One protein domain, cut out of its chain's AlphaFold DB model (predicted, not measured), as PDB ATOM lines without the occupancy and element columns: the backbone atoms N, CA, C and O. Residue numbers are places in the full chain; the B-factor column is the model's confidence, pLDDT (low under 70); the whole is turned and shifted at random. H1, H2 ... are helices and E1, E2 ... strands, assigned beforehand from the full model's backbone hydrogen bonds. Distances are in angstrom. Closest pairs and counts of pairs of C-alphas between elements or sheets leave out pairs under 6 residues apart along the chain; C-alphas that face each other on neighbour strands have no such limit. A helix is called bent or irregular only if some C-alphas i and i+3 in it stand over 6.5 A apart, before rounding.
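Overview. This is residues 524 to 721 of the 721 residues of an uncharacterized protein of Dehalococcoidia bacterium (UniProt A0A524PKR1). A twisted sheet of six strands makes the core, with the long helix H1 over one face and H2 and H7 over the other. H3 packs on H2, and from there H6 and H4, side by side, run out to H5 at one end of the longest axis. The printed part has 198 residues with seven named helices and seven named strands, in the order E1 E2 H1 E3 H2 E4 H3 H4 H5 H6 E5 H7 E6 E7; the class is mixed. The mixed sheet runs E3 E2 E4 E5 E6 E7. The whole is compact, with a radius of gyration of the C-alphas of 16.5 A and spans of 54 by 37 by 35 A.

Along the chain. Find the sheet in E3, residues 581 to 583; E2, 542 to 548, 19.4 A long; E4, 598 to 604, 17.3 A; E5, 675 to 681, 16.7 A; E6, 696 to 704, which bends by 121 degrees at residue 699; and E7, 716 to 719, ending at C-alpha 719 (46.935, -41.262, -16.459). E1, 538 to 540, begins at (30.672, -21.292, -5.921) and pairs with no named strand. H1, 553 to 572, is 28.0 A long; H2 is 586 to 593, H3 628 to 635, H4 642 to 648, H5 652 to 655, H6 659 to 671, 18.5 A, and H7 690 to 695. H1 is irregular, C-alphas 558 and 561 being 7.0 A apart, and H2 only just, with 588 and 591 6.6 A apart.

Arrangement. Look first at parallel E2 and E4, with N 546 and O 602 at 2.8 A. E3 and E2, with N 581 and O 545 at 2.9 A, E4 and E5, with N 603 and O 679 at 2.8 A, and E5 and E6, with N 703 and O 678 at 2.8 A, are parallel too. The hairpin E6 and E7 is antiparallel, with N 702 and O 718 at 2.8 A. E2, H1, E3 and E5, H7, E6 are strand-helix-strand units, parallel neighbour strands joined through a helix, with right-handed crossovers. H1 is on the sheet at a height of 9.0 A; H2, at 8.7 A, and H7, at 9.1 A, are on the opposite face. H3 touches H2 about perpendicular, at 79 degrees, Ala 590 and Ile 632 having the closest C-alphas at 4.6 A. H4 touches H6 at a shallow tilt of 25 degrees, opposite ways, closest at the C-alphas of Leu 643 and Leu 662, 6.5 A. H4 and H5 touch only at the corner. Every O i to N i+4 pair is within hydrogen-bond range in H3, H4, H6 and H7, against 14 of 16 in H1 and 2 of 4 in H2; H5 is too short for one.

Size, cuts and confidence. The farthest C-alphas, of Asp 657 and Ser 712, are 54.9 A apart. The printed part has no cut. The links E4 to H3 and E6 to E7 are long. Look for pLDDT under 70 at residues 607 to 614 and 710 to 713.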
ATOM      1  N   VAL A 524      34.325 -24.634  -7.298       95.88
ATOM      2  CA  VAL A 524      34.163 -24.425  -8.725       95.88
ATOM      3  C   VAL A 524      32.999 -23.471  -8.897       95.88
ATOM      4  O   VAL A 524      31.961 -23.641  -8.253       95.88
ATOM      5  N   CYS A 525      33.158 -22.498  -9.788       96.00
ATOM      6  CA  CYS A 525      32.031 -21.686 -10.202       96.00
ATOM      7  C   CYS A 525      31.047 -22.554 -10.989       96.00
ATOM      8  O   CYS A 525      31.317 -22.950 -12.126       96.00
ATOM      9  N   ASP A 526      29.935 -22.914 -10.354       95.81
ATOM     10  CA  ASP A 526      28.911 -23.759 -10.949       95.81
ATOM     11  C   ASP A 526      27.525 -23.374 -10.417       95.81
ATOM     12  O   ASP A 526      27.019 -23.993  -9.470       95.81
ATOM     13  N   PRO A 527      26.863 -22.399 -11.060       93.25
ATOM     14  CA  PRO A 527      25.504 -22.008 -10.701       93.25
ATOM     15  C   PRO A 527      24.473 -23.138 -10.866       93.25
ATOM     16  O   PRO A 527      23.376 -23.050 -10.312       93.25
ATOM     17  N   SER A 528      24.806 -24.219 -11.583       94.88
ATOM     18  CA  SER A 528      23.938 -25.393 -11.731       94.88
ATOM     19  C   SER A 528      24.125 -26.446 -10.633       94.88
ATOM     20  O   SER A 528      23.339 -27.392 -10.551       94.88
ATOM     21  N   SER A 529      25.154 -26.315  -9.790       95.06
ATOM     22  CA  SER A 529      25.456 -27.297  -8.748       95.06
ATOM     23  C   SER A 529      24.401 -27.282  -7.648       95.06
ATOM     24  O   SER A 529      24.061 -26.226  -7.112       95.06
ATOM     25  N   ASP A 530      23.939 -28.463  -7.239       93.06
ATOM     26  CA  ASP A 530      23.021 -28.628  -6.104       93.06
ATOM     27  C   ASP A 530      23.675 -28.248  -4.757       93.06
ATOM     28  O   ASP A 530      22.980 -28.080  -3.760       93.06
ATOM     29  N   PHE A 531      25.007 -28.099  -4.731       94.94
ATOM     30  CA  PHE A 531      25.812 -27.801  -3.540       94.94
ATOM     31  C   PHE A 531      26.419 -26.396  -3.551       94.94
ATOM     32  O   PHE A 531      27.296 -26.101  -2.740       94.94
ATOM     33  N   ARG A 532      26.007 -25.539  -4.489       94.31
ATOM     34  CA  ARG A 532      26.506 -24.165  -4.558       94.31
ATOM     35  C   ARG A 532      26.075 -23.347  -3.342       94.31
ATOM     36  O   ARG A 532      24.981 -23.523  -2.805       94.31
ATOM     37  N   ASN A 533      26.899 -22.380  -2.987       93.62
ATOM     38  CA  ASN A 533      26.513 -21.262  -2.150       93.62
ATOM     39  C   ASN A 533      25.611 -20.318  -2.970       93.62
ATOM     40  O   ASN A 533      25.961 -19.927  -4.080       93.62
ATOM     41  N   SER A 534      24.441 -19.957  -2.442       90.31
ATOM     42  CA  SER A 534      23.460 -19.121  -3.151       90.31
ATOM     43  C   SER A 534      23.882 -17.663  -3.341       90.31
ATOM     44  O   SER A 534      23.283 -16.972  -4.154       90.31
ATOM     45  N   GLU A 535      24.872 -17.183  -2.590       87.81
ATOM     46  CA  GLU A 535      25.377 -15.812  -2.681       87.81
ATOM     47  C   GLU A 535      26.567 -15.691  -3.632       87.81
ATOM     48  O   GLU A 535      26.750 -14.643  -4.235       87.81
ATOM     49  N   THR A 536      27.425 -16.709  -3.733       91.19
ATOM     50  CA  THR A 536      28.633 -16.661  -4.587       91.19
ATOM     51  C   THR A 536      28.518 -17.513  -5.842       91.19
ATOM     52  O   THR A 536      29.307 -17.336  -6.763       91.19
ATOM     53  N   MET A 537      27.574 -18.459  -5.875       93.62
ATOM     54  CA  MET A 537      27.434 -19.509  -6.895       93.62
ATOM     55  C   MET A 537      28.638 -20.454  -7.015       93.62
ATOM     56  O   MET A 537      28.664 -21.338  -7.875       93.62
ATOM     57  N   CYS A 538      29.600 -20.330  -6.103       95.75
ATOM     58  CA  CYS A 538      30.672 -21.292  -5.921       95.75
ATOM     59  C   CYS A 538      30.125 -22.529  -5.214       95.75
ATOM     60  O   CYS A 538      29.385 -22.425  -4.237       95.75
ATOM     61  N   GLY A 539      30.478 -23.711  -5.707       94.94
ATOM     62  CA  GLY A 539      30.156 -24.983  -5.067       94.94
ATOM     63  C   GLY A 539      31.390 -25.870  -4.958       94.94
ATOM     64  O   GLY A 539      32.355 -25.668  -5.690       94.94
ATOM     65  N   PRO A 540      31.392 -26.874  -4.074       97.38
ATOM     66  CA  PRO A 540      32.512 -27.797  -3.954       97.38
ATOM     67  C   PRO A 540      32.705 -28.604  -5.243       97.38
ATOM     68  O   PRO A 540      31.768 -28.812  -6.018       97.38
ATOM     69  N   LYS A 541      33.905 -29.157  -5.434       97.94
ATOM     70  CA  LYS A 541      34.105 -30.239  -6.410       97.94
ATOM     71  C   LYS A 541      33.217 -31.437  -6.048       97.94
ATOM     72  O   LYS A 541      33.236 -31.919  -4.912       97.94
ATOM     73  N   VAL A 542      32.465 -31.944  -7.021       98.19
ATOM     74  CA  VAL A 542      31.523 -33.057  -6.842       98.19
ATOM     75  C   VAL A 542      32.050 -34.314  -7.526       98.19
ATOM     76  O   VAL A 542      32.534 -34.270  -8.664       98.19
ATOM     77  N   ALA A 543      31.951 -35.439  -6.816       98.31
ATOM     78  CA  ALA A 543      32.199 -36.768  -7.352       98.31
ATOM     79  C   ALA A 543      30.900 -37.579  -7.377       98.31
ATOM     80  O   ALA A 543      30.368 -37.938  -6.324       98.31
ATOM     81  N   TYR A 544      30.394 -37.886  -8.570       98.31
ATOM     82  CA  TYR A 544      29.177 -38.684  -8.723       98.31
ATOM     83  C   TYR A 544      29.495 -40.173  -8.828       98.31
ATOM     84  O   TYR A 544      30.473 -40.569  -9.457       98.31
ATOM     85  N   VAL A 545      28.658 -41.012  -8.219       97.75
ATOM     86  CA  VAL A 545      28.767 -42.471  -8.318       97.75
ATOM     87  C   VAL A 545      27.511 -43.004  -8.983       97.75
ATOM     88  O   VAL A 545      26.416 -42.864  -8.442       97.75
ATOM     89  N   PHE A 546      27.678 -43.600 -10.155       96.38
ATOM     90  CA  PHE A 546      26.610 -44.132 -10.984       96.38
ATOM     91  C   PHE A 546      26.590 -45.658 -10.908       96.38
ATOM     92  O   PHE A 546      27.638 -46.305 -10.956       96.38
ATOM     93  N   VAL A 547      25.395 -46.231 -10.801       93.31
ATOM     94  CA  VAL A 547      25.176 -47.680 -10.743       93.31
ATOM     95  C   VAL A 547      24.182 -48.045 -11.834       93.31
ATOM     96  O   VAL A 547      23.075 -47.516 -11.876       93.31
ATOM     97  N   SER A 548      24.578 -48.920 -12.749       90.88
ATOM     98  CA  SER A 548      23.691 -49.391 -13.806       90.88
ATOM     99  C   SER A 548      22.552 -50.218 -13.221       90.88
ATOM    100  O   SER A 548      22.802 -51.193 -12.511       90.88
ATOM    101  N   ASN A 549      21.314 -49.911 -13.603       88.19
ATOM    102  CA  ASN A 549      20.159 -50.778 -13.335       88.19
ATOM    103  C   ASN A 549      20.250 -52.134 -14.059       88.19
ATOM    104  O   ASN A 549      19.495 -53.054 -13.751       88.19
ATOM    105  N   GLY A 550      21.177 -52.277 -15.014       83.62
ATOM    106  CA  GLY A 550      21.485 -53.555 -15.646       83.62
ATOM    107  C   GLY A 550      22.221 -54.537 -14.727       83.62
ATOM    108  O   GLY A 550      22.298 -55.722 -15.052       83.62
ATOM    109  N   LEU A 551      22.763 -54.091 -13.586       84.88
ATOM    110  CA  LEU A 551      23.396 -54.985 -12.617       84.88
ATOM    111  C   LEU A 551      22.342 -55.846 -11.913       84.88
ATOM    112  O   LEU A 551      21.373 -55.354 -11.343       84.88
ATOM    113  N   SER A 552      22.563 -57.162 -11.894       83.38
ATOM    114  CA  SER A 552      21.778 -58.040 -11.021       83.38
ATOM    115  C   SER A 552      22.083 -57.742  -9.549       83.38
ATOM    116  O   SER A 552      23.199 -57.336  -9.224       83.38
ATOM    117  N   ALA A 553      21.156 -58.062  -8.641       84.25
ATOM    118  CA  ALA A 553      21.372 -57.911  -7.196       84.25
ATOM    119  C   ALA A 553      22.663 -58.598  -6.698       84.25
ATOM    120  O   ALA A 553      23.312 -58.122  -5.771       84.25
ATOM    121  N   TYR A 554      23.066 -59.706  -7.333       81.62
ATOM    122  CA  TYR A 554      24.327 -60.386  -7.028       81.62
ATOM    123  C   TYR A 554      25.555 -59.557  -7.436       81.62
ATOM    124  O   TYR A 554      26.524 -59.478  -6.685       81.62
ATOM    125  N   HIS A 555      25.517 -58.928  -8.610       82.88
ATOM    126  CA  HIS A 555      26.621 -58.107  -9.107       82.88
ATOM    127  C   HIS A 555      26.701 -56.755  -8.399       82.88
ATOM    128  O   HIS A 555      27.800 -56.266  -8.157       82.88
ATOM    129  N   GLU A 556      25.561 -56.184  -8.018       82.94
ATOM    130  CA  GLU A 556      25.512 -54.984  -7.187       82.94
ATOM    131  C   GLU A 556      26.105 -55.251  -5.797       82.94
ATOM    132  O   GLU A 556      26.953 -54.489  -5.337       82.94
ATOM    133  N   TRP A 557      25.746 -56.380  -5.169       83.88
ATOM    134  CA  TRP A 557      26.371 -56.825  -3.920       83.88
ATOM    135  C   TRP A 557      27.881 -57.038  -4.076       83.88
ATOM    136  O   TRP A 557      28.652 -56.672  -3.198       83.88
ATOM    137  N   TRP A 558      28.328 -57.588  -5.206       80.94
ATOM    138  CA  TRP A 558      29.755 -57.774  -5.460       80.94
ATOM    139  C   TRP A 558      30.506 -56.443  -5.632       80.94
ATOM    140  O   TRP A 558      31.626 -56.303  -5.151       80.94
ATOM    141  N   ALA A 559      29.879 -55.449  -6.266       84.88
ATOM    142  CA  ALA A 559      30.448 -54.116  -6.454       84.88
ATOM    143  C   ALA A 559      30.297 -53.203  -5.220       84.88
ATOM    144  O   ALA A 559      30.897 -52.127  -5.190       84.88
ATOM    145  N   SER A 560      29.500 -53.578  -4.210       84.00
ATOM    146  CA  SER A 560      29.131 -52.668  -3.117       84.00
ATOM    147  C   SER A 560      30.324 -52.230  -2.274       84.00
ATOM    148  O   SER A 560      30.392 -51.068  -1.872       84.00
ATOM    149  N   ASP A 561      31.280 -53.131  -2.035       84.56
ATOM    150  CA  ASP A 561      32.495 -52.825  -1.272       84.56
ATOM    151  C   ASP A 561      33.411 -51.866  -2.044       84.56
ATOM    152  O   ASP A 561      33.928 -50.904  -1.469       84.56
ATOM    153  N   ASP A 562      33.543 -52.056  -3.361       86.06
ATOM    154  CA  ASP A 562      34.301 -51.154  -4.234       86.06
ATOM    155  C   ASP A 562      33.623 -49.781  -4.343       86.06
ATOM    156  O   ASP A 562      34.290 -48.747  -4.243       86.06
ATOM    157  N   ILE A 563      32.290 -49.748  -4.458       88.31
ATOM    158  CA  ILE A 563      31.481 -48.521  -4.437       88.31
ATOM    159  C   ILE A 563      31.655 -47.785  -3.097       88.31
ATOM    160  O   ILE A 563      31.859 -46.570  -3.069       88.31
ATOM    161  N   ALA A 564      31.615 -48.488  -1.966       86.81
ATOM    162  CA  ALA A 564      31.854 -47.883  -0.657       86.81
ATOM    163  C   ALA A 564      33.296 -47.355  -0.532       86.81
ATOM    164  O   ALA A 564      33.520 -46.237  -0.050       86.81
ATOM    165  N   GLY A 565      34.272 -48.123  -1.022       88.44
ATOM    166  CA  GLY A 565      35.685 -47.762  -1.046       88.44
ATOM    167  C   GLY A 565      35.967 -46.513  -1.882       88.44
ATOM    168  O   GLY A 565      36.653 -45.601  -1.407       88.44
ATOM    169  N   ILE A 566      35.408 -46.417  -3.093       92.38
ATOM    170  CA  ILE A 566      35.613 -45.260  -3.973       92.38
ATOM    171  C   ILE A 566      34.946 -44.001  -3.418       92.38
ATOM    172  O   ILE A 566      35.544 -42.928  -3.475       92.38
ATOM    173  N   ARG A 567      33.771 -44.120  -2.783       93.62
ATOM    174  CA  ARG A 567      33.129 -42.993  -2.084       93.62
ATOM    175  C   ARG A 567      34.027 -42.456  -0.976       93.62
ATOM    176  O   ARG A 567      34.310 -41.261  -0.947       93.62
ATOM    177  N   LYS A 568      34.545 -43.342  -0.115       92.81
ATOM    178  CA  LYS A 568      35.491 -42.972   0.950       92.81
ATOM    179  C   LYS A 568      36.743 -42.308   0.375       92.81
ATOM    180  O   LYS A 568      37.220 -41.321   0.931       92.81
ATOM    181  N   ARG A 569      37.251 -42.818  -0.750       93.06
ATOM    182  CA  ARG A 569      38.400 -42.242  -1.449       93.06
ATOM    183  C   ARG A 569      38.102 -40.834  -1.970       93.06
ATOM    184  O   ARG A 569      38.886 -39.936  -1.680       93.06
ATOM    185  N   TYR A 570      36.994 -40.613  -2.675       96.06
ATOM    186  CA  TYR A 570      36.621 -39.276  -3.151       96.06
ATOM    187  C   TYR A 570      36.443 -38.287  -2.000       96.06
ATOM    188  O   TYR A 570      37.039 -37.212  -2.038       96.06
ATOM    189  N   SER A 571      35.746 -38.676  -0.931       94.75
ATOM    190  CA  SER A 571      35.620 -37.830   0.261       94.75
ATOM    191  C   SER A 571      36.978 -37.501   0.891       94.75
ATOM    192  O   SER A 571      37.211 -36.355   1.260       94.75
ATOM    193  N   SER A 572      37.912 -38.460   0.953       95.00
ATOM    194  CA  SER A 572      39.271 -38.210   1.469       95.00
ATOM    195  C   SER A 572      40.104 -37.263   0.598       95.00
ATOM    196  O   SER A 572      41.061 -36.675   1.087       95.00
ATOM    197  N   MET A 573      39.732 -37.098  -0.675       93.94
ATOM    198  CA  MET A 573      40.353 -36.155  -1.610       93.94
ATOM    199  C   MET A 573      39.629 -34.795  -1.635       93.94
ATOM    200  O   MET A 573      39.912 -33.979  -2.504       93.94
ATOM    201  N   GLY A 574      38.688 -34.552  -0.712       95.06
ATOM    202  CA  GLY A 574      37.987 -33.271  -0.568       95.06
ATOM    203  C   GLY A 574      36.732 -33.109  -1.431       95.06
ATOM    204  O   GLY A 574      36.178 -32.017  -1.496       95.06
ATOM    205  N   TYR A 575      36.263 -34.173  -2.087       97.44
ATOM    206  CA  TYR A 575      35.059 -34.113  -2.915       97.44
ATOM    207  C   TYR A 575      33.784 -34.221  -2.082       97.44
ATOM    208  O   TYR A 575      33.680 -35.045  -1.168       97.44
ATOM    209  N   THR A 576      32.756 -33.485  -2.499       97.62
ATOM    210  CA  THR A 576      31.377 -33.785  -2.100       97.62
ATOM    211  C   THR A 576      30.888 -35.001  -2.881       97.62
ATOM    212  O   THR A 576      30.970 -35.027  -4.109       97.62
ATOM    213  N   VAL A 577      30.396 -36.024  -2.176       97.75
ATOM    214  CA  VAL A 577      29.989 -37.311  -2.771       97.75
ATOM    215  C   VAL A 577      28.505 -37.581  -2.480       97.75
ATOM    216  O   VAL A 577      28.179 -38.115  -1.413       97.75
ATOM    217  N   PRO A 578      27.586 -37.240  -3.402       96.50
ATOM    218  CA  PRO A 578      26.147 -37.470  -3.235       96.50
ATOM    219  C   PRO A 578      25.812 -38.967  -3.140       96.50
ATOM    220  O   PRO A 578      26.673 -39.807  -3.423       96.50
ATOM    221  N   PRO A 579      24.588 -39.358  -2.737       95.88
ATOM    222  CA  PRO A 579      24.127 -40.744  -2.855       95.88
ATOM    223  C   PRO A 579      24.299 -41.293  -4.277       95.88
ATOM    224  O   PRO A 579      24.301 -40.529  -5.242       95.88
ATOM    225  N   SER A 580      24.472 -42.611  -4.401       94.88
ATOM    226  CA  SER A 580      24.625 -43.253  -5.709       94.88
ATOM    227  C   SER A 580      23.388 -43.031  -6.581       94.88
ATOM    228  O   SER A 580      22.259 -43.057  -6.086       94.88
ATOM    229  N   ILE A 581      23.610 -42.819  -7.875       95.19
ATOM    230  CA  ILE A 581      22.563 -42.550  -8.859       95.19
ATOM    231  C   ILE A 581      22.410 -43.786  -9.733       95.19
ATOM    232  O   ILE A 581      23.365 -44.217 -10.381       95.19
ATOM    233  N   TYR A 582      21.208 -44.347  -9.748       92.50
ATOM    234  CA  TYR A 582      20.879 -45.476 -10.605       92.50
ATOM    235  C   TYR A 582      20.539 -44.988 -12.009       92.50
ATOM    236  O   TYR A 582      19.790 -44.020 -12.154       92.50
ATOM    237  N   VAL A 583      21.122 -45.625 -13.021       92.44
ATOM    238  CA  VAL A 583      21.058 -45.168 -14.415       92.44
ATOM    239  C   VAL A 583      20.741 -46.316 -15.368       92.44
ATOM    240  O   VAL A 583      21.245 -47.429 -15.198       92.44
ATOM    241  N   ASP A 584      19.927 -46.029 -16.382       87.00
ATOM    242  CA  ASP A 584      19.566 -46.962 -17.457       87.00
ATOM    243  C   ASP A 584      20.290 -46.618 -18.764       87.00
ATOM    244  O   ASP A 584      20.540 -47.491 -19.595       87.00
ATOM    245  N   HIS A 585      20.625 -45.340 -18.961       87.12
ATOM    246  CA  HIS A 585      21.190 -44.824 -20.204       87.12
ATOM    247  C   HIS A 585      22.274 -43.774 -19.942       87.12
ATOM    248  O   HIS A 585      22.254 -43.064 -18.936       87.12
ATOM    249  N   ILE A 586      23.169 -43.550 -20.913       88.81
ATOM    250  CA  ILE A 586      24.133 -42.432 -20.857       88.81
ATOM    251  C   ILE A 586      23.457 -41.056 -20.674       88.81
ATOM    252  O   ILE A 586      24.046 -40.130 -20.118       88.81
ATOM    253  N   ASN A 587      22.182 -40.936 -21.056       90.56
ATOM    254  CA  ASN A 587      21.405 -39.702 -20.937       90.56
ATOM    255  C   ASN A 587      21.015 -39.388 -19.486       90.56
ATOM    256  O   ASN A 587      20.660 -38.248 -19.200       90.56
ATOM    257  N   ASP A 588      21.118 -40.360 -18.579       92.75
ATOM    258  CA  ASP A 588      20.908 -40.155 -17.145       92.75
ATOM    259  C   ASP A 588      22.182 -39.630 -16.463       92.75
ATOM    260  O   ASP A 588      22.113 -38.910 -15.470       92.75
ATOM    261  N   ILE A 589      23.354 -39.949 -17.026       94.81
ATOM    262  CA  ILE A 589      24.675 -39.528 -16.532       94.81
ATOM    263  C   ILE A 589      25.043 -38.142 -17.082       94.81
ATOM    264  O   ILE A 589      25.550 -37.281 -16.361       94.81
ATOM    265  N   ALA A 590      24.771 -37.909 -18.366       95.94
ATOM    266  CA  ALA A 590      25.168 -36.712 -19.098       95.94
ATOM    267  C   ALA A 590      24.747 -35.360 -18.476       95.94
ATOM    268  O   ALA A 590      25.571 -34.440 -18.502       95.94
ATOM    269  N   PRO A 591      23.551 -35.197 -17.863       97.25
ATOM    270  CA  PRO A 591      23.193 -33.962 -17.170       97.25
ATOM    271  C   PRO A 591      24.216 -33.579 -16.100       97.25
ATOM    272  O   PRO A 591      24.568 -32.409 -15.991       97.25
ATOM    273  N   TYR A 592      24.751 -34.554 -15.362       97.50
ATOM    274  CA  TYR A 592      25.753 -34.328 -14.321       97.50
ATOM    275  C   TYR A 592      27.125 -34.012 -14.913       97.50
ATOM    276  O   TYR A 592      27.812 -33.122 -14.422       97.50
ATOM    277  N   LEU A 593      27.511 -34.678 -16.004       97.31
ATOM    278  CA  LEU A 593      28.764 -34.388 -16.712       97.31
ATOM    279  C   LEU A 593      28.781 -33.001 -17.371       97.31
ATOM    280  O   LEU A 593      29.850 -32.428 -17.552       97.31
ATOM    281  N   SER A 594      27.610 -32.439 -17.688       97.88
ATOM    282  CA  SER A 594      27.507 -31.074 -18.218       97.88
ATOM    283  C   SER A 594      27.839 -29.983 -17.190       97.88
ATOM    284  O   SER A 594      28.061 -28.837 -17.574       97.88
ATOM    285  N   ARG A 595      27.883 -30.321 -15.894       97.69
ATOM    286  CA  ARG A 595      28.057 -29.359 -14.799       97.69
ATOM    287  C   ARG A 595      29.542 -29.098 -14.511       97.69
ATOM    288  O   ARG A 595      30.297 -30.057 -14.318       97.69
ATOM    289  N   PRO A 596      29.997 -27.833 -14.437       97.56
ATOM    290  CA  PRO A 596      31.383 -27.497 -14.113       97.56
ATOM    291  C   PRO A 596      31.928 -28.122 -12.821       97.56
ATOM    292  O   PRO A 596      33.093 -28.537 -12.809       97.56
ATOM    293  N   SER A 597      31.107 -28.228 -11.769       97.75
ATOM    294  CA  SER A 597      31.497 -28.780 -10.462       97.75
ATOM    295  C   SER A 597      31.730 -30.289 -10.476       97.75
ATOM    296  O   SER A 597      32.430 -30.796  -9.598       97.75
ATOM    297  N   THR A 598      31.223 -31.015 -11.478       98.31
ATOM    298  CA  THR A 598      31.542 -32.433 -11.658       98.31
ATOM    299  C   THR A 598      33.003 -32.558 -12.066       98.31
ATOM    300  O   THR A 598      33.389 -32.249 -13.196       98.31
ATOM    301  N   LYS A 599      33.830 -32.999 -11.116       98.19
ATOM    302  CA  LYS A 599      35.275 -33.191 -11.301       98.19
ATOM    303  C   LYS A 599      35.688 -34.652 -11.184       98.19
ATOM    304  O   LYS A 599      36.791 -34.997 -11.592       98.19
ATOM    305  N   ALA A 600      34.812 -35.525 -10.697       98.38
ATOM    306  CA  ALA A 600      35.070 -36.954 -10.697       98.38
ATOM    307  C   ALA A 600      33.799 -37.777 -10.906       98.38
ATOM    308  O   ALA A 600      32.704 -37.353 -10.530       98.38
ATOM    309  N   ILE A 601      33.953 -38.972 -11.478       98.25
ATOM    310  CA  ILE A 601      32.874 -39.960 -11.539       98.25
ATOM    311  C   ILE A 601      33.378 -41.361 -11.203       98.25
ATOM    312  O   ILE A 601      34.488 -41.737 -11.578       98.25
ATOM    313  N   ALA A 602      32.523 -42.158 -10.573       97.12
ATOM    314  CA  ALA A 602      32.624 -43.607 -10.587       97.12
ATOM    315  C   ALA A 602      31.396 -44.202 -11.276       97.12
ATOM    316  O   ALA A 602      30.293 -43.685 -11.119       97.12
ATOM    317  N   TYR A 603      31.577 -45.287 -12.014       95.38
ATOM    318  CA  TYR A 603      30.503 -46.016 -12.670       95.38
ATOM    319  C   TYR A 603      30.661 -47.516 -12.427       95.38
ATOM    320  O   TYR A 603      31.767 -48.039 -12.575       95.38
ATOM    321  N   ALA A 604      29.569 -48.202 -12.091       92.12
ATOM    322  CA  ALA A 604      29.498 -49.657 -12.004       92.12
ATOM    323  C   ALA A 604      28.422 -50.204 -12.948       92.12
ATOM    324  O   ALA A 604      27.260 -49.817 -12.845       92.12
ATOM    325  N   GLY A 605      28.796 -51.118 -13.848       89.31
ATOM    326  CA  GLY A 605      27.877 -51.681 -14.841       89.31
ATOM    327  C   GLY A 605      28.427 -52.898 -15.585       89.31
ATOM    328  O   GLY A 605      29.579 -53.302 -15.407       89.31
ATOM    329  N   HIS A 606      27.591 -53.503 -16.428       76.81
ATOM    330  CA  HIS A 606      27.981 -54.627 -17.275       76.81
ATOM    331  C   HIS A 606      28.410 -54.119 -18.654       76.81
ATOM    332  O   HIS A 606      27.593 -53.603 -19.405       76.81
ATOM    333  N   GLY A 607      29.686 -54.308 -19.010       63.78
ATOM    334  CA  GLY A 607      30.128 -54.135 -20.397       63.78
ATOM    335  C   GLY A 607      29.431 -55.166 -21.283       63.78
ATOM    336  O   GLY A 607      29.757 -56.344 -21.173       63.78
ATOM    337  N   GLU A 608      28.452 -54.687 -22.057       60.69
ATOM    338  CA  GLU A 608      27.573 -55.353 -23.036       60.69
ATOM    339  C   GLU A 608      27.143 -56.809 -22.761       60.69
ATOM    340  O   GLU A 608      27.912 -57.755 -22.934       60.69
ATOM    341  N   ASP A 609      25.836 -56.996 -22.536       53.19
ATOM    342  CA  ASP A 609      25.112 -58.089 -23.193       53.19
ATOM    343  C   ASP A 609      24.584 -57.566 -24.550       53.19
ATOM    344  O   ASP A 609      24.025 -56.464 -24.612       53.19
ATOM    345  N   PRO A 610      24.750 -58.310 -25.660       45.97
ATOM    346  CA  PRO A 610      24.375 -57.846 -26.995       45.97
ATOM    347  C   PRO A 610      22.868 -57.546 -27.095       45.97
ATOM    348  O   PRO A 610      22.039 -58.444 -26.954       45.97
ATOM    349  N   GLY A 611      22.524 -56.283 -27.382       53.75
ATOM    350  CA  GLY A 611      21.147 -55.807 -27.594       53.75
ATOM    351  C   GLY A 611      20.585 -54.853 -26.528       53.75
ATOM    352  O   GLY A 611      19.443 -54.416 -26.674       53.75
ATOM    353  N   GLY A 612      21.348 -54.519 -25.479       56.16
ATOM    354  CA  GLY A 612      20.984 -53.486 -24.497       56.16
ATOM    355  C   GLY A 612      21.173 -52.053 -25.022       56.16
ATOM    356  O   GLY A 612      21.964 -51.821 -25.934       56.16
ATOM    357  N   MET A 613      20.439 -51.080 -24.465       58.62
ATOM    358  CA  MET A 613      20.684 -49.659 -24.762       58.62
ATOM    359  C   MET A 613      22.056 -49.230 -24.210       58.62
ATOM    360  O   MET A 613      22.422 -49.686 -23.125       58.62
ATOM    361  N   PRO A 614      22.815 -48.364 -24.909       60.22
ATOM    362  CA  PRO A 614      24.169 -48.021 -24.502       60.22
ATOM    363  C   PRO A 614      24.191 -47.199 -23.205       60.22
ATOM    364  O   PRO A 614      23.779 -46.036 -23.141       60.22
ATOM    365  N   THR A 615      24.724 -47.816 -22.162       72.62
ATOM    366  CA  THR A 615      25.272 -47.162 -20.972       72.62
ATOM    367  C   THR A 615      26.682 -46.612 -21.277       72.62
ATOM    368  O   THR A 615      27.196 -46.776 -22.386       72.62
ATOM    369  N   ILE A 616      27.315 -45.887 -20.345       80.94
ATOM    370  CA  ILE A 616      28.581 -45.152 -20.592       80.94
ATOM    371  C   ILE A 616      29.743 -46.029 -21.095       80.94
ATOM    372  O   ILE A 616      30.635 -45.548 -21.782       80.94
ATOM    373  N   GLU A 617      29.726 -47.316 -20.778       71.44
ATOM    374  CA  GLU A 617      30.691 -48.340 -21.166       71.44
ATOM    375  C   GLU A 617      30.523 -48.840 -22.604       71.44
ATOM    376  O   GLU A 617      31.492 -49.327 -23.179       71.44
ATOM    377  N   ALA A 618      29.324 -48.711 -23.177       71.19
ATOM    378  CA  ALA A 618      29.020 -49.085 -24.560       71.19
ATOM    379  C   ALA A 618      28.968 -47.863 -25.497       71.19
ATOM    380  O   ALA A 618      28.959 -48.002 -26.719       71.19
ATOM    381  N   ALA A 619      28.937 -46.653 -24.934       75.69
ATOM    382  CA  ALA A 619      28.978 -45.415 -25.695       75.69
ATOM    383  C   ALA A 619      30.384 -45.153 -26.260       75.69
ATOM    384  O   ALA A 619      31.392 -45.222 -25.553       75.69
ATOM    385  N   GLU A 620      30.456 -44.755 -27.532       84.31
ATOM    386  CA  GLU A 620      31.672 -44.148 -28.070       84.31
ATOM    387  C   GLU A 620      31.972 -42.838 -27.320       84.31
ATOM    388  O   GLU A 620      31.068 -42.109 -26.903       84.31
ATOM    389  N   ALA A 621      33.251 -42.501 -27.146       84.31
ATOM    390  CA  ALA A 621      33.617 -41.294 -26.408       84.31
ATOM    391  C   ALA A 621      33.108 -40.016 -27.109       84.31
ATOM    392  O   ALA A 621      32.510 -39.150 -26.468       84.31
ATOM    393  N   THR A 622      33.307 -39.908 -28.429       84.69
ATOM    394  CA  THR A 622      33.094 -38.649 -29.168       84.69
ATOM    395  C   THR A 622      32.236 -38.756 -30.432       84.69
ATOM    396  O   THR A 622      31.615 -37.760 -30.802       84.69
ATOM    397  N   THR A 623      32.149 -39.915 -31.088       82.06
ATOM    398  CA  THR A 623      31.489 -40.076 -32.399       82.06
ATOM    399  C   THR A 623      30.173 -40.854 -32.333       82.06
ATOM    400  O   THR A 623      29.973 -41.701 -31.476       82.06
ATOM    401  N   GLY A 624      29.239 -40.541 -33.234       80.50
ATOM    402  CA  GLY A 624      27.924 -41.188 -33.287       80.50
ATOM    403  C   GLY A 624      26.854 -40.533 -32.403       80.50
ATOM    404  O   GLY A 624      27.138 -39.745 -31.505       80.50
ATOM    405  N   ASN A 625      25.590 -40.866 -32.680       71.62
ATOM    406  CA  ASN A 625      24.418 -40.245 -32.042       71.62
ATOM    407  C   ASN A 625      24.235 -40.626 -30.563       71.62
ATOM    408  O   ASN A 625      23.426 -40.014 -29.875       71.62
ATOM    409  N   PHE A 626      24.976 -41.626 -30.084       77.44
ATOM    410  CA  PHE A 626      24.945 -42.106 -28.701       77.44
ATOM    411  C   PHE A 626      26.299 -41.935 -28.004       77.44
ATOM    412  O   PHE A 626      26.573 -42.621 -27.022       77.44
ATOM    413  N   SER A 627      27.165 -41.049 -28.514       90.44
ATOM    414  CA  SER A 627      28.435 -40.769 -27.851       90.44
ATOM    415  C   SER A 627      28.230 -40.031 -26.537       90.44
ATOM    416  O   SER A 627      27.261 -39.282 -26.375       90.44
ATOM    417  N   VAL A 628      29.177 -40.176 -25.611       92.75
ATOM    418  CA  VAL A 628      29.160 -39.412 -24.354       92.75
ATOM    419  C   VAL A 628      29.151 -37.911 -24.648       92.75
ATOM    420  O   VAL A 628      28.382 -37.170 -24.039       92.75
ATOM    421  N   LYS A 629      29.920 -37.471 -25.649       95.50
ATOM    422  CA  LYS A 629      29.924 -36.080 -26.117       95.50
ATOM    423  C   LYS A 629      28.556 -35.589 -26.589       95.50
ATOM    424  O   LYS A 629      28.107 -34.526 -26.159       95.50
ATOM    425  N   ALA A 630      27.884 -36.349 -27.454       94.56
ATOM    426  CA  ALA A 630      26.555 -35.995 -27.952       94.56
ATOM    427  C   ALA A 630      25.527 -35.956 -26.811       94.56
ATOM    428  O   ALA A 630      24.737 -35.015 -26.725       94.56
ATOM    429  N   ALA A 631      25.601 -36.921 -25.889       94.56
ATOM    430  CA  ALA A 631      24.732 -36.978 -24.721       94.56
ATOM    431  C   ALA A 631      24.920 -35.757 -23.804       94.56
ATOM    432  O   ALA A 631      23.926 -35.162 -23.394       94.56
ATOM    433  N   ILE A 632      26.159 -35.327 -23.515       96.56
ATOM    434  CA  ILE A 632      26.427 -34.110 -22.718       96.56
ATOM    435  C   ILE A 632      25.859 -32.872 -23.419       96.56
ATOM    436  O   ILE A 632      25.217 -32.045 -22.771       96.56
ATOM    437  N   ALA A 633      26.046 -32.759 -24.737       96.50
ATOM    438  CA  ALA A 633      25.567 -31.615 -25.511       96.50
ATOM    439  C   ALA A 633      24.039 -31.486 -25.499       96.50
ATOM    440  O   ALA A 633      23.506 -30.379 -25.396       96.50
ATOM    441  N   GLU A 634      23.331 -32.611 -25.601       95.56
ATOM    442  CA  GLU A 634      21.872 -32.642 -25.553       95.56
ATOM    443  C   GLU A 634      21.357 -32.454 -24.120       95.56
ATOM    444  O   GLU A 634      20.513 -31.595 -23.862       95.56
ATOM    445  N   ALA A 635      21.874 -33.237 -23.171       95.50
ATOM    446  CA  ALA A 635      21.407 -33.254 -21.792       95.50
ATOM    447  C   ALA A 635      21.732 -31.962 -21.038       95.50
ATOM    448  O   ALA A 635      20.939 -31.542 -20.199       95.50
ATOM    449  N   GLY A 636      22.839 -31.296 -21.377       96.25
ATOM    450  CA  GLY A 636      23.212 -29.997 -20.819       96.25
ATOM    451  C   GLY A 636      22.172 -28.904 -21.062       96.25
ATOM    452  O   GLY A 636      22.075 -27.983 -20.257       96.25
ATOM    453  N   LYS A 637      21.357 -29.029 -22.119       96.31
ATOM    454  CA  LYS A 637      20.281 -28.086 -22.477       96.31
ATOM    455  C   LYS A 637      18.921 -28.429 -21.858       96.31
ATOM    456  O   LYS A 637      17.995 -27.635 -21.969       96.31
ATOM    457  N   LYS A 638      18.780 -29.610 -21.249       95.38
ATOM    458  CA  LYS A 638      17.536 -30.073 -20.609       95.38
ATOM    459  C   LYS A 638      17.477 -29.629 -19.148       95.38
ATOM    460  O   LYS A 638      18.501 -29.293 -18.567       95.38
ATOM    461  N   ASP A 639      16.302 -29.734 -18.530       91.44
ATOM    462  CA  ASP A 639      15.972 -29.228 -17.183       91.44
ATOM    463  C   ASP A 639      16.957 -29.600 -16.056       91.44
ATOM    464  O   ASP A 639      17.063 -28.881 -15.069       91.44
ATOM    465  N   LYS A 640      17.678 -30.726 -16.172       92.50
ATOM    466  CA  LYS A 640      18.664 -31.188 -15.173       92.50
ATOM    467  C   LYS A 640      20.124 -30.897 -15.541       92.50
ATOM    468  O   LYS A 640      21.012 -31.140 -14.717       92.50
ATOM    469  N   GLY A 641      20.373 -30.462 -16.772       95.19
ATOM    470  CA  GLY A 641      21.692 -30.092 -17.270       95.19
ATOM    471  C   GLY A 641      22.078 -28.671 -16.878       95.19
ATOM    472  O   GLY A 641      21.252 -27.912 -16.377       95.19
ATOM    473  N   PHE A 642      23.340 -28.317 -17.119       96.62
ATOM    474  CA  PHE A 642      23.896 -27.012 -16.756       96.62
ATOM    475  C   PHE A 642      23.047 -25.843 -17.271       96.62
ATOM    476  O   PHE A 642      22.551 -25.040 -16.483       96.62
ATOM    477  N   LEU A 643      22.810 -25.786 -18.583       95.38
ATOM    478  CA  LEU A 643      22.090 -24.678 -19.201       95.38
ATOM    479  C   LEU A 643      20.614 -24.674 -18.799       95.38
ATOM    480  O   LEU A 643      20.071 -23.609 -18.532       95.38
ATOM    481  N   GLY A 644      19.979 -25.844 -18.695       94.31
ATOM    482  CA  GLY A 644      18.583 -25.926 -18.262       94.31
ATOM    483  C   GLY A 644      18.377 -25.409 -16.836       94.31
ATOM    484  O   GLY A 644      17.454 -24.636 -16.592       94.31
ATOM    485  N   ILE A 645      19.274 -25.748 -15.906       94.06
ATOM    486  CA  ILE A 645      19.215 -25.230 -14.531       94.06
ATOM    487  C   ILE A 645      19.495 -23.725 -14.503       94.06
ATOM    488  O   ILE A 645      18.781 -22.988 -13.825       94.06
ATOM    489  N   CYS A 646      20.495 -23.249 -15.246       93.50
ATOM    490  CA  CYS A 646      20.830 -21.828 -15.275       93.50
ATOM    491  C   CYS A 646      19.758 -20.969 -15.963       93.50
ATOM    492  O   CYS A 646      19.578 -19.828 -15.568       93.50
ATOM    493  N   GLN A 647      19.022 -21.494 -16.949       91.12
ATOM    494  CA  GLN A 647      18.012 -20.732 -17.701       91.12
ATOM    495  C   GLN A 647      16.586 -20.868 -17.165       91.12
ATOM    496  O   GLN A 647      15.758 -19.997 -17.427       91.12
ATOM    497  N   PHE A 648      16.271 -21.944 -16.444       89.94
ATOM    498  CA  PHE A 648      14.903 -22.216 -15.981       89.94
ATOM    499  C   PHE A 648      14.808 -22.496 -14.478       89.94
ATOM    500  O   PHE A 648      13.709 -22.670 -13.950       89.94
ATOM    501  N   GLY A 649      15.938 -22.545 -13.771       88.06
ATOM    502  CA  GLY A 649      15.976 -22.735 -12.327       88.06
ATOM    503  C   GLY A 649      15.608 -21.476 -11.527       88.06
ATOM    504  O   GLY A 649      15.346 -20.414 -12.090       88.06
ATOM    505  N   PRO A 650      15.642 -21.558 -10.182       84.62
ATOM    506  CA  PRO A 650      15.229 -20.463  -9.292       84.62
ATOM    507  C   PRO A 650      16.008 -19.151  -9.462       84.62
ATOM    508  O   PRO A 650      15.539 -18.105  -9.030       84.62
ATOM    509  N   TYR A 651      17.190 -19.211 -10.079       83.31
ATOM    510  CA  TYR A 651      18.098 -18.078 -10.273       83.31
ATOM    511  C   TYR A 651      18.164 -17.615 -11.733       83.31
ATOM    512  O   TYR A 651      18.959 -16.743 -12.055       83.31
ATOM    513  N   ALA A 652      17.316 -18.159 -12.611       85.06
ATOM    514  CA  ALA A 652      17.347 -17.880 -14.044       85.06
ATOM    515  C   ALA A 652      17.297 -16.390 -14.395       85.06
ATOM    516  O   ALA A 652      17.987 -15.953 -15.310       85.06
ATOM    517  N   VAL A 653      16.527 -15.608 -13.631       84.25
ATOM    518  CA  VAL A 653      16.394 -14.153 -13.814       84.25
ATOM    519  C   VAL A 653      17.752 -13.446 -13.761       84.25
ATOM    520  O   VAL A 653      17.932 -12.454 -14.457       84.25
ATOM    521  N   LYS A 654      18.716 -13.977 -12.997       81.88
ATOM    522  CA  LYS A 654      20.052 -13.391 -12.854       81.88
ATOM    523  C   LYS A 654      20.869 -13.443 -14.147       81.88
ATOM    524  O   LYS A 654      21.647 -12.538 -14.403       81.88
ATOM    525  N   TRP A 655      20.664 -14.467 -14.974       84.25
ATOM    526  CA  TRP A 655      21.506 -14.741 -16.146       84.25
ATOM    527  C   TRP A 655      20.744 -14.697 -17.466       84.25
ATOM    528  O   TRP A 655      21.208 -15.253 -18.463       84.25
ATOM    529  N   VAL A 656      19.580 -14.038 -17.486       83.06
ATOM    530  CA  VAL A 656      18.811 -13.813 -18.721       83.06
ATOM    531  C   VAL A 656      19.691 -13.155 -19.786       83.06
ATOM    532  O   VAL A 656      19.688 -13.602 -20.934       83.06
ATOM    533  N   ASP A 657      20.504 -12.179 -19.382       80.50
ATOM    534  CA  ASP A 657      21.393 -11.437 -20.280       80.50
ATOM    535  C   ASP A 657      22.754 -12.134 -20.492       80.50
ATOM    536  O   ASP A 657      23.452 -11.857 -21.464       80.50
ATOM    537  N   SER A 658      23.098 -13.126 -19.660       85.44
ATOM    538  CA  SER A 658      24.346 -13.913 -19.740       85.44
ATOM    539  C   SER A 658      24.194 -15.210 -20.556       85.44
ATOM    540  O   SER A 658      24.996 -16.141 -20.421       85.44
ATOM    541  N   LYS A 659      23.177 -15.305 -21.422       89.50
ATOM    542  CA  LYS A 659      22.875 -16.518 -22.204       89.50
ATOM    543  C   LYS A 659      24.071 -17.022 -23.016       89.50
ATOM    544  O   LYS A 659      24.413 -18.200 -22.918       89.50
ATOM    545  N   ASP A 660      24.718 -16.148 -23.782       89.88
ATOM    546  CA  ASP A 660      25.831 -16.526 -24.665       89.88
ATOM    547  C   ASP A 660      27.031 -17.057 -23.862       89.88
ATOM    548  O   ASP A 660      27.700 -18.015 -24.260       89.88
ATOM    549  N   LYS A 661      27.264 -16.484 -22.676       89.56
ATOM    550  CA  LYS A 661      28.304 -16.921 -21.738       89.56
ATOM    551  C   LYS A 661      28.018 -18.319 -21.192       89.56
ATOM    552  O   LYS A 661      28.907 -19.169 -21.191       89.56
ATOM    553  N   LEU A 662      26.777 -18.586 -20.782       94.12
ATOM    554  CA  LEU A 662      26.355 -19.914 -20.328       94.12
ATOM    555  C   LEU A 662      26.443 -20.961 -21.449       94.12
ATOM    556  O   LEU A 662      26.908 -22.078 -21.218       94.12
ATOM    557  N   GLU A 663      26.040 -20.611 -22.672       95.12
ATOM    558  CA  GLU A 663      26.159 -21.503 -23.832       95.12
ATOM    559  C   GLU A 663      27.622 -21.831 -24.151       95.12
ATOM    560  O   GLU A 663      27.935 -22.989 -24.438       95.12
ATOM    561  N   LYS A 664      28.528 -20.854 -24.019       95.25
ATOM    562  CA  LYS A 664      29.973 -21.068 -24.161       95.25
ATOM    563  C   LYS A 664      30.524 -22.012 -23.090       95.25
ATOM    564  O   LYS A 664      31.250 -22.937 -23.433       95.25
ATOM    565  N   ILE A 665      30.141 -21.843 -21.822       95.31
ATOM    566  CA  ILE A 665      30.567 -22.749 -20.739       95.31
ATOM    567  C   ILE A 665      30.104 -24.181 -21.014       95.31
ATOM    568  O   ILE A 665      30.888 -25.119 -20.858       95.31
ATOM    569  N   LEU A 666      28.855 -24.365 -21.454       97.25
ATOM    570  CA  LEU A 666      28.362 -25.686 -21.837       97.25
ATOM    571  C   LEU A 666      29.156 -26.255 -23.020       97.25
ATOM    572  O   LEU A 666      29.540 -27.421 -22.975       97.25
ATOM    573  N   ALA A 667      29.401 -25.462 -24.064       97.69
ATOM    574  CA  ALA A 667      30.165 -25.896 -25.232       97.69
ATOM    575  C   ALA A 667      31.585 -26.343 -24.846       97.69
ATOM    576  O   ALA A 667      32.002 -27.440 -25.223       97.69
ATOM    577  N   ASP A 668      32.278 -25.569 -24.009       96.75
ATOM    578  CA  ASP A 668      33.595 -25.931 -23.480       96.75
ATOM    579  C   ASP A 668      33.528 -27.228 -22.666       96.75
ATOM    580  O   ASP A 668      34.411 -28.077 -22.773       96.75
ATOM    581  N   ARG A 669      32.456 -27.440 -21.891       96.56
ATOM    582  CA  ARG A 669      32.252 -28.687 -21.140       96.56
ATOM    583  C   ARG A 669      31.973 -29.894 -22.029       96.56
ATOM    584  O   ARG A 669      32.429 -30.990 -21.717       96.56
ATOM    585  N   VAL A 670      31.251 -29.702 -23.129       96.94
ATOM    586  CA  VAL A 670      30.998 -30.734 -24.144       96.94
ATOM    587  C   VAL A 670      32.293 -31.138 -24.838       96.94
ATOM    588  O   VAL A 670      32.524 -32.324 -25.061       96.94
ATOM    589  N   GLU A 671      33.154 -30.187 -25.182       97.12
ATOM    590  CA  GLU A 671      34.448 -30.498 -25.793       97.12
ATOM    591  C   GLU A 671      35.428 -31.093 -24.779       97.12
ATOM    592  O   GLU A 671      36.172 -32.028 -25.087       97.12
ATOM    593  N   HIS A 672      35.397 -30.576 -23.554       96.19
ATOM    594  CA  HIS A 672      36.357 -30.871 -22.505       96.19
ATOM    595  C   HIS A 672      35.658 -31.049 -21.148       96.19
ATOM    596  O   HIS A 672      35.639 -30.129 -20.318       96.19
ATOM    597  N   PRO A 673      35.145 -32.257 -20.846       96.94
ATOM    598  CA  PRO A 673      34.575 -32.561 -19.534       96.94
ATOM    599  C   PRO A 673      35.558 -32.343 -18.372       96.94
ATOM    600  O   PRO A 673      35.121 -32.132 -17.246       96.94
ATOM    601  N   ASN A 674      36.877 -32.314 -18.624       97.25
ATOM    602  CA  ASN A 674      37.964 -32.037 -17.666       97.25
ATOM    603  C   ASN A 674      37.724 -32.631 -16.274       97.25
ATOM    604  O   ASN A 674      37.702 -31.907 -15.274       97.25
ATOM    605  N   LEU A 675      37.478 -33.937 -16.221       98.38
ATOM    606  CA  LEU A 675      37.431 -34.672 -14.966       98.38
ATOM    607  C   LEU A 675      38.861 -34.904 -14.457       98.38
ATOM    608  O   LEU A 675      39.786 -35.152 -15.228       98.38
ATOM    609  N   GLU A 676      39.044 -34.840 -13.146       98.19
ATOM    610  CA  GLU A 676      40.284 -35.192 -12.452       98.19
ATOM    611  C   GLU A 676      40.403 -36.710 -12.286       98.19
ATOM    612  O   GLU A 676      41.489 -37.277 -12.438       98.19
ATOM    613  N   TYR A 677      39.276 -37.371 -12.001       98.19
ATOM    614  CA  TYR A 677      39.240 -38.790 -11.672       98.19
ATOM    615  C   TYR A 677      38.042 -39.505 -12.292       98.19
ATOM    616  O   TYR A 677      36.899 -39.083 -12.135       98.19
ATOM    617  N   VAL A 678      38.295 -40.649 -12.922       97.75
ATOM    618  CA  VAL A 678      37.252 -41.533 -13.452       97.75
ATOM    619  C   VAL A 678      37.514 -42.955 -12.973       97.75
ATOM    620  O   VAL A 678      38.610 -43.476 -13.161       97.75
ATOM    621  N   PHE A 679      36.524 -43.590 -12.355       95.88
ATOM    622  CA  PHE A 679      36.584 -44.990 -11.939       95.88
ATOM    623  C   PHE A 679      35.509 -45.793 -12.667       95.88
ATOM    624  O   PHE A 679      34.326 -45.498 -12.546       95.88
ATOM    625  N   MET A 680      35.899 -46.809 -13.426       93.44
ATOM    626  CA  MET A 680      35.001 -47.536 -14.321       93.44
ATOM    627  C   MET A 680      35.034 -49.025 -14.008       93.44
ATOM    628  O   MET A 680      35.875 -49.781 -14.505       93.44
ATOM    629  N   PHE A 681      34.079 -49.438 -13.182       90.69
ATOM    630  CA  PHE A 681      33.799 -50.820 -12.828       90.69
ATOM    631  C   PHE A 681      32.894 -51.468 -13.877       90.69
ATOM    632  O   PHE A 681      31.709 -51.714 -13.661       90.69
ATOM    633  N   SER A 682      33.463 -51.704 -15.053       88.56
ATOM    634  CA  SER A 682      32.812 -52.418 -16.146       88.56
ATOM    635  C   SER A 682      33.847 -53.184 -16.962       88.56
ATOM    636  O   SER A 682      35.036 -52.849 -16.983       88.56
ATOM    637  N   CYS A 683      33.398 -54.256 -17.614       86.75
ATOM    638  CA  CYS A 683      34.226 -55.022 -18.539       86.75
ATOM    639  C   CYS A 683      34.756 -54.114 -19.654       86.75
ATOM    640  O   CYS A 683      34.030 -53.249 -20.135       86.75
ATOM    641  N   TYR A 684      35.990 -54.358 -20.095       87.00
ATOM    642  CA  TYR A 684      36.606 -53.694 -21.249       87.00
ATOM    643  C   TYR A 684      36.762 -52.166 -21.121       87.00
ATOM    644  O   TYR A 684      37.117 -51.505 -22.097       87.00
ATOM    645  N   SER A 685      36.563 -51.588 -19.929       89.75
ATOM    646  CA  SER A 685      36.597 -50.133 -19.725       89.75
ATOM    647  C   SER A 685      37.960 -49.491 -19.994       89.75
ATOM    648  O   SER A 685      38.046 -48.280 -20.174       89.75
ATOM    649  N   LEU A 686      39.035 -50.282 -20.062       91.31
ATOM    650  CA  LEU A 686      40.384 -49.819 -20.394       91.31
ATOM    651  C   LEU A 686      41.001 -50.542 -21.603       91.31
ATOM    652  O   LEU A 686      42.222 -50.518 -21.782       91.31
ATOM    653  N   ASP A 687      40.189 -51.188 -22.443       89.31
ATOM    654  CA  ASP A 687      40.677 -51.815 -23.682       89.31
ATOM    655  C   ASP A 687      41.042 -50.778 -24.745       89.31
ATOM    656  O   ASP A 687      41.974 -50.977 -25.525       89.31
ATOM    657  N   ASN A 688      40.353 -49.637 -24.729       90.56
ATOM    658  CA  ASN A 688      40.705 -48.459 -25.503       90.56
ATOM    659  C   ASN A 688      40.836 -47.240 -24.577       90.56
ATOM    660  O   ASN A 688      40.244 -47.182 -23.502       90.56
ATOM    661  N   LEU A 689      41.633 -46.256 -24.992       93.50
ATOM    662  CA  LEU A 689      41.909 -45.059 -24.190       93.50
ATOM    663  C   LEU A 689      41.012 -43.870 -24.564       93.50
ATOM    664  O   LEU A 689      41.160 -42.801 -23.983       93.50
ATOM    665  N   SER A 690      40.059 -44.046 -25.487       94.50
ATOM    666  CA  SER A 690      39.239 -42.941 -26.005       94.50
ATOM    667  C   SER A 690      38.396 -42.278 -24.911       94.50
ATOM    668  O   SER A 690      38.352 -41.055 -24.824       94.50
ATOM    669  N   MET A 691      37.799 -43.077 -24.020       93.38
ATOM    670  CA  MET A 691      36.993 -42.570 -22.907       93.38
ATOM    671  C   MET A 691      37.849 -41.823 -21.881       93.38
ATOM    672  O   MET A 691      37.469 -40.750 -21.418       93.38
ATOM    673  N   ARG A 692      39.035 -42.360 -21.562       95.44
ATOM    674  CA  ARG A 692      40.026 -41.695 -20.704       95.44
ATOM    675  C   ARG A 692      40.410 -40.338 -21.288       95.44
ATOM    676  O   ARG A 692      40.377 -39.337 -20.578       95.44
ATOM    677  N   ASP A 693      40.782 -40.325 -22.563       95.81
ATOM    678  CA  ASP A 693      41.320 -39.144 -23.231       95.81
ATOM    679  C   ASP A 693      40.258 -38.065 -23.436       95.81
ATOM    680  O   ASP A 693      40.582 -36.883 -23.380       95.81
ATOM    681  N   TYR A 694      38.995 -38.446 -23.615       96.94
ATOM    682  CA  TYR A 694      37.900 -37.492 -23.713       96.94
ATOM    683  C   TYR A 694      37.475 -36.938 -22.346       96.94
ATOM    684  O   TYR A 694      37.427 -35.725 -22.168       96.94
ATOM    685  N   LEU A 695      37.199 -37.805 -21.363       97.06
ATOM    686  CA  LEU A 695      36.625 -37.379 -20.083       97.06
ATOM    687  C   LEU A 695      37.607 -36.603 -19.202       97.06
ATOM    688  O   LEU A 695      37.200 -35.682 -18.492       97.06
ATOM    689  N   LEU A 696      38.882 -36.994 -19.183       98.19
ATOM    690  CA  LEU A 696      39.837 -36.445 -18.227       98.19
ATOM    691  C   LEU A 696      40.501 -35.162 -18.721       98.19
ATOM    692  O   LEU A 696      40.716 -34.962 -19.916       98.19
ATOM    693  N   GLN A 697      40.924 -34.324 -17.782       97.44
ATOM    694  CA  GLN A 697      41.939 -33.304 -18.046       97.44
ATOM    695  C   GLN A 697      43.342 -33.928 -18.132       97.44
ATOM    696  O   GLN A 697      43.545 -35.066 -17.703       97.44
ATOM    697  N   SER A 698      44.317 -33.191 -18.671       97.06
ATOM    698  CA  SER A 698      45.725 -33.626 -18.640       97.06
ATOM    699  C   SER A 698      46.183 -33.866 -17.193       97.06
ATOM    700  O   SER A 698      45.804 -33.128 -16.282       97.06
ATOM    701  N   GLY A 699      46.906 -34.964 -16.958       97.44
ATOM    702  CA  GLY A 699      47.283 -35.443 -15.622       97.44
ATOM    703  C   GLY A 699      46.162 -36.140 -14.834       97.44
ATOM    704  O   GLY A 699      46.425 -36.722 -13.778       97.44
ATOM    705  N   GLY A 700      44.922 -36.138 -15.336       97.81
ATOM    706  CA  GLY A 700      43.795 -36.836 -14.720       97.81
ATOM    707  C   GLY A 700      44.009 -38.351 -14.668       97.81
ATOM    708  O   GLY A 700      44.707 -38.931 -15.506       97.81
ATOM    709  N   THR A 701      43.398 -39.018 -13.686       98.12
ATOM    710  CA  THR A 701      43.549 -40.466 -13.490       98.12
ATOM    711  C   THR A 701      42.267 -41.234 -13.798       98.12
ATOM    712  O   THR A 701      41.199 -40.957 -13.261       98.12
ATOM    713  N   TYR A 702      42.409 -42.269 -14.616       97.50
ATOM    714  CA  TYR A 702      41.379 -43.239 -14.950       97.50
ATOM    715  C   TYR A 702      41.716 -44.588 -14.329       97.50
ATOM    716  O   TYR A 702      42.838 -45.081 -14.469       97.50
ATOM    717  N   TRP A 703      40.740 -45.217 -13.697       95.38
ATOM    718  CA  TRP A 703      40.820 -46.606 -13.277       95.38
ATOM    719  C   TRP A 703      39.784 -47.424 -14.025       95.38
ATOM    720  O   TRP A 703      38.611 -47.069 -14.036       95.38
ATOM    721  N   GLY A 704      40.216 -48.526 -14.623       92.75
ATOM    722  CA  GLY A 704      39.326 -49.430 -15.340       92.75
ATOM    723  C   GLY A 704      39.921 -50.820 -15.479       92.75
ATOM    724  O   GLY A 704      40.970 -51.123 -14.905       92.75
ATOM    725  N   TYR A 705      39.259 -51.665 -16.258       88.88
ATOM    726  CA  TYR A 705      39.631 -53.059 -16.444       88.88
ATOM    727  C   TYR A 705      39.985 -53.338 -17.899       88.88
ATOM    728  O   TYR A 705      39.311 -52.876 -18.818       88.88
ATOM    729  N   LYS A 706      41.055 -54.116 -18.092       88.06
ATOM    730  CA  LYS A 706      41.406 -54.682 -19.395       88.06
ATOM    731  C   LYS A 706      40.741 -56.047 -19.543       88.06
ATOM    732  O   LYS A 706      40.935 -56.914 -18.692       88.06
ATOM    733  N   GLY A 707      40.007 -56.244 -20.627       84.81
ATOM    734  CA  GLY A 707      39.234 -57.442 -20.910       84.81
ATOM    735  C   GLY A 707      37.952 -57.558 -20.081       84.81
ATOM    736  O   GLY A 707      37.540 -56.651 -19.354       84.81
ATOM    737  N   LYS A 708      37.309 -58.723 -20.185       82.88
ATOM    738  CA  LYS A 708      36.155 -59.091 -19.358       82.88
ATOM    739  C   LYS A 708      36.597 -59.223 -17.909       82.88
ATOM    740  O   LYS A 708      37.610 -59.870 -17.702       82.88
ATOM    741  N   LEU A 709      35.827 -58.709 -16.946       75.38
ATOM    742  CA  LEU A 709      36.017 -58.934 -15.507       75.38
ATOM    743  C   LEU A 709      35.848 -60.433 -15.166       75.38
ATOM    744  O   LEU A 709      34.706 -60.894 -15.089       75.38
ATOM    745  N   PRO A 710      36.904 -61.248 -14.954       58.12
ATOM    746  CA  PRO A 710      36.772 -62.504 -14.233       58.12
ATOM    747  C   PRO A 710      36.886 -62.158 -12.739       58.12
ATOM    748  O   PRO A 710      37.409 -61.101 -12.388       58.12
ATOM    749  N   GLY A 711      36.482 -63.035 -11.824       58.97
ATOM    750  CA  GLY A 711      36.577 -62.783 -10.372       58.97
ATOM    751  C   GLY A 711      37.992 -62.519  -9.800       58.97
ATOM    752  O   GLY A 711      38.158 -62.559  -8.588       58.97
ATOM    753  N   SER A 712      39.012 -62.282 -10.638       57.75
ATOM    754  CA  SER A 712      40.401 -61.951 -10.293       57.75
ATOM    755  C   SER A 712      41.022 -60.798 -11.109       57.75
ATOM    756  O   SER A 712      42.228 -60.563 -10.994       57.75
ATOM    757  N   ALA A 713      40.267 -60.073 -11.950       65.19
ATOM    758  CA  ALA A 713      40.838 -58.935 -12.681       65.19
ATOM    759  C   ALA A 713      41.231 -57.805 -11.721       65.19
ATOM    760  O   ALA A 713      40.449 -57.381 -10.875       65.19
ATOM    761  N   SER A 714      42.459 -57.309 -11.870       78.25
ATOM    762  CA  SER A 714      42.948 -56.162 -11.110       78.25
ATOM    763  C   SER A 714      42.579 -54.867 -11.819       78.25
ATOM    764  O   SER A 714      42.771 -54.736 -13.028       78.25
ATOM    765  N   LEU A 715      42.085 -53.905 -11.049       85.00
ATOM    766  CA  LEU A 715      41.835 -52.549 -11.508       85.00
ATOM    767  C   LEU A 715      43.151 -51.895 -11.960       85.00
ATOM    768  O   LEU A 715      44.131 -51.857 -11.214       85.00
ATOM    769  N   VAL A 716      43.179 -51.360 -13.178       92.88
ATOM    770  CA  VAL A 716      44.373 -50.763 -13.782       92.88
ATOM    771  C   VAL A 716      44.261 -49.243 -13.755       92.88
ATOM    772  O   VAL A 716      43.296 -48.672 -14.256       92.88
ATOM    773  N   LYS A 717      45.282 -48.586 -13.196       95.44
ATOM    774  CA  LYS A 717      45.442 -47.126 -13.231       95.44
ATOM    775  C   LYS A 717      46.031 -46.689 -14.577       95.44
ATOM    776  O   LYS A 717      47.041 -47.235 -15.014       95.44
ATOM    777  N   SER A 718      45.454 -45.659 -15.187       96.81
ATOM    778  CA  SER A 718      45.949 -44.983 -16.388       96.81
ATOM    779  C   SER A 718      45.862 -43.471 -16.198       96.81
ATOM    780  O   SER A 718      44.860 -42.976 -15.697       96.81
ATOM    781  N   VAL A 719      46.902 -42.730 -16.569       97.25
ATOM    782  CA  VAL A 719      46.935 -41.262 -16.459       97.25
ATOM    783  C   VAL A 719      46.828 -40.675 -17.864       97.25
ATOM    784  O   VAL A 719      47.465 -41.198 -18.784       97.25
ATOM    785  N   LYS A 720      45.990 -39.649 -18.050       96.81
ATOM    786  CA  LYS A 720      45.932 -38.908 -19.316       96.81
ATOM    787  C   LYS A 720      47.202 -38.049 -19.430       96.81
ATOM    788  O   LYS A 720      47.503 -37.349 -18.463       96.81
ATOM    789  N   PRO A 721      47.951 -38.144 -20.543       92.31
ATOM    790  CA  PRO A 721      49.201 -37.410 -20.713       92.31
ATOM    791  C   PRO A 721      49.032 -35.889 -20.679       92.31
ATOM    792  O   PRO A 721      47.900 -35.376 -20.869       92.31
TER     793      PRO A 721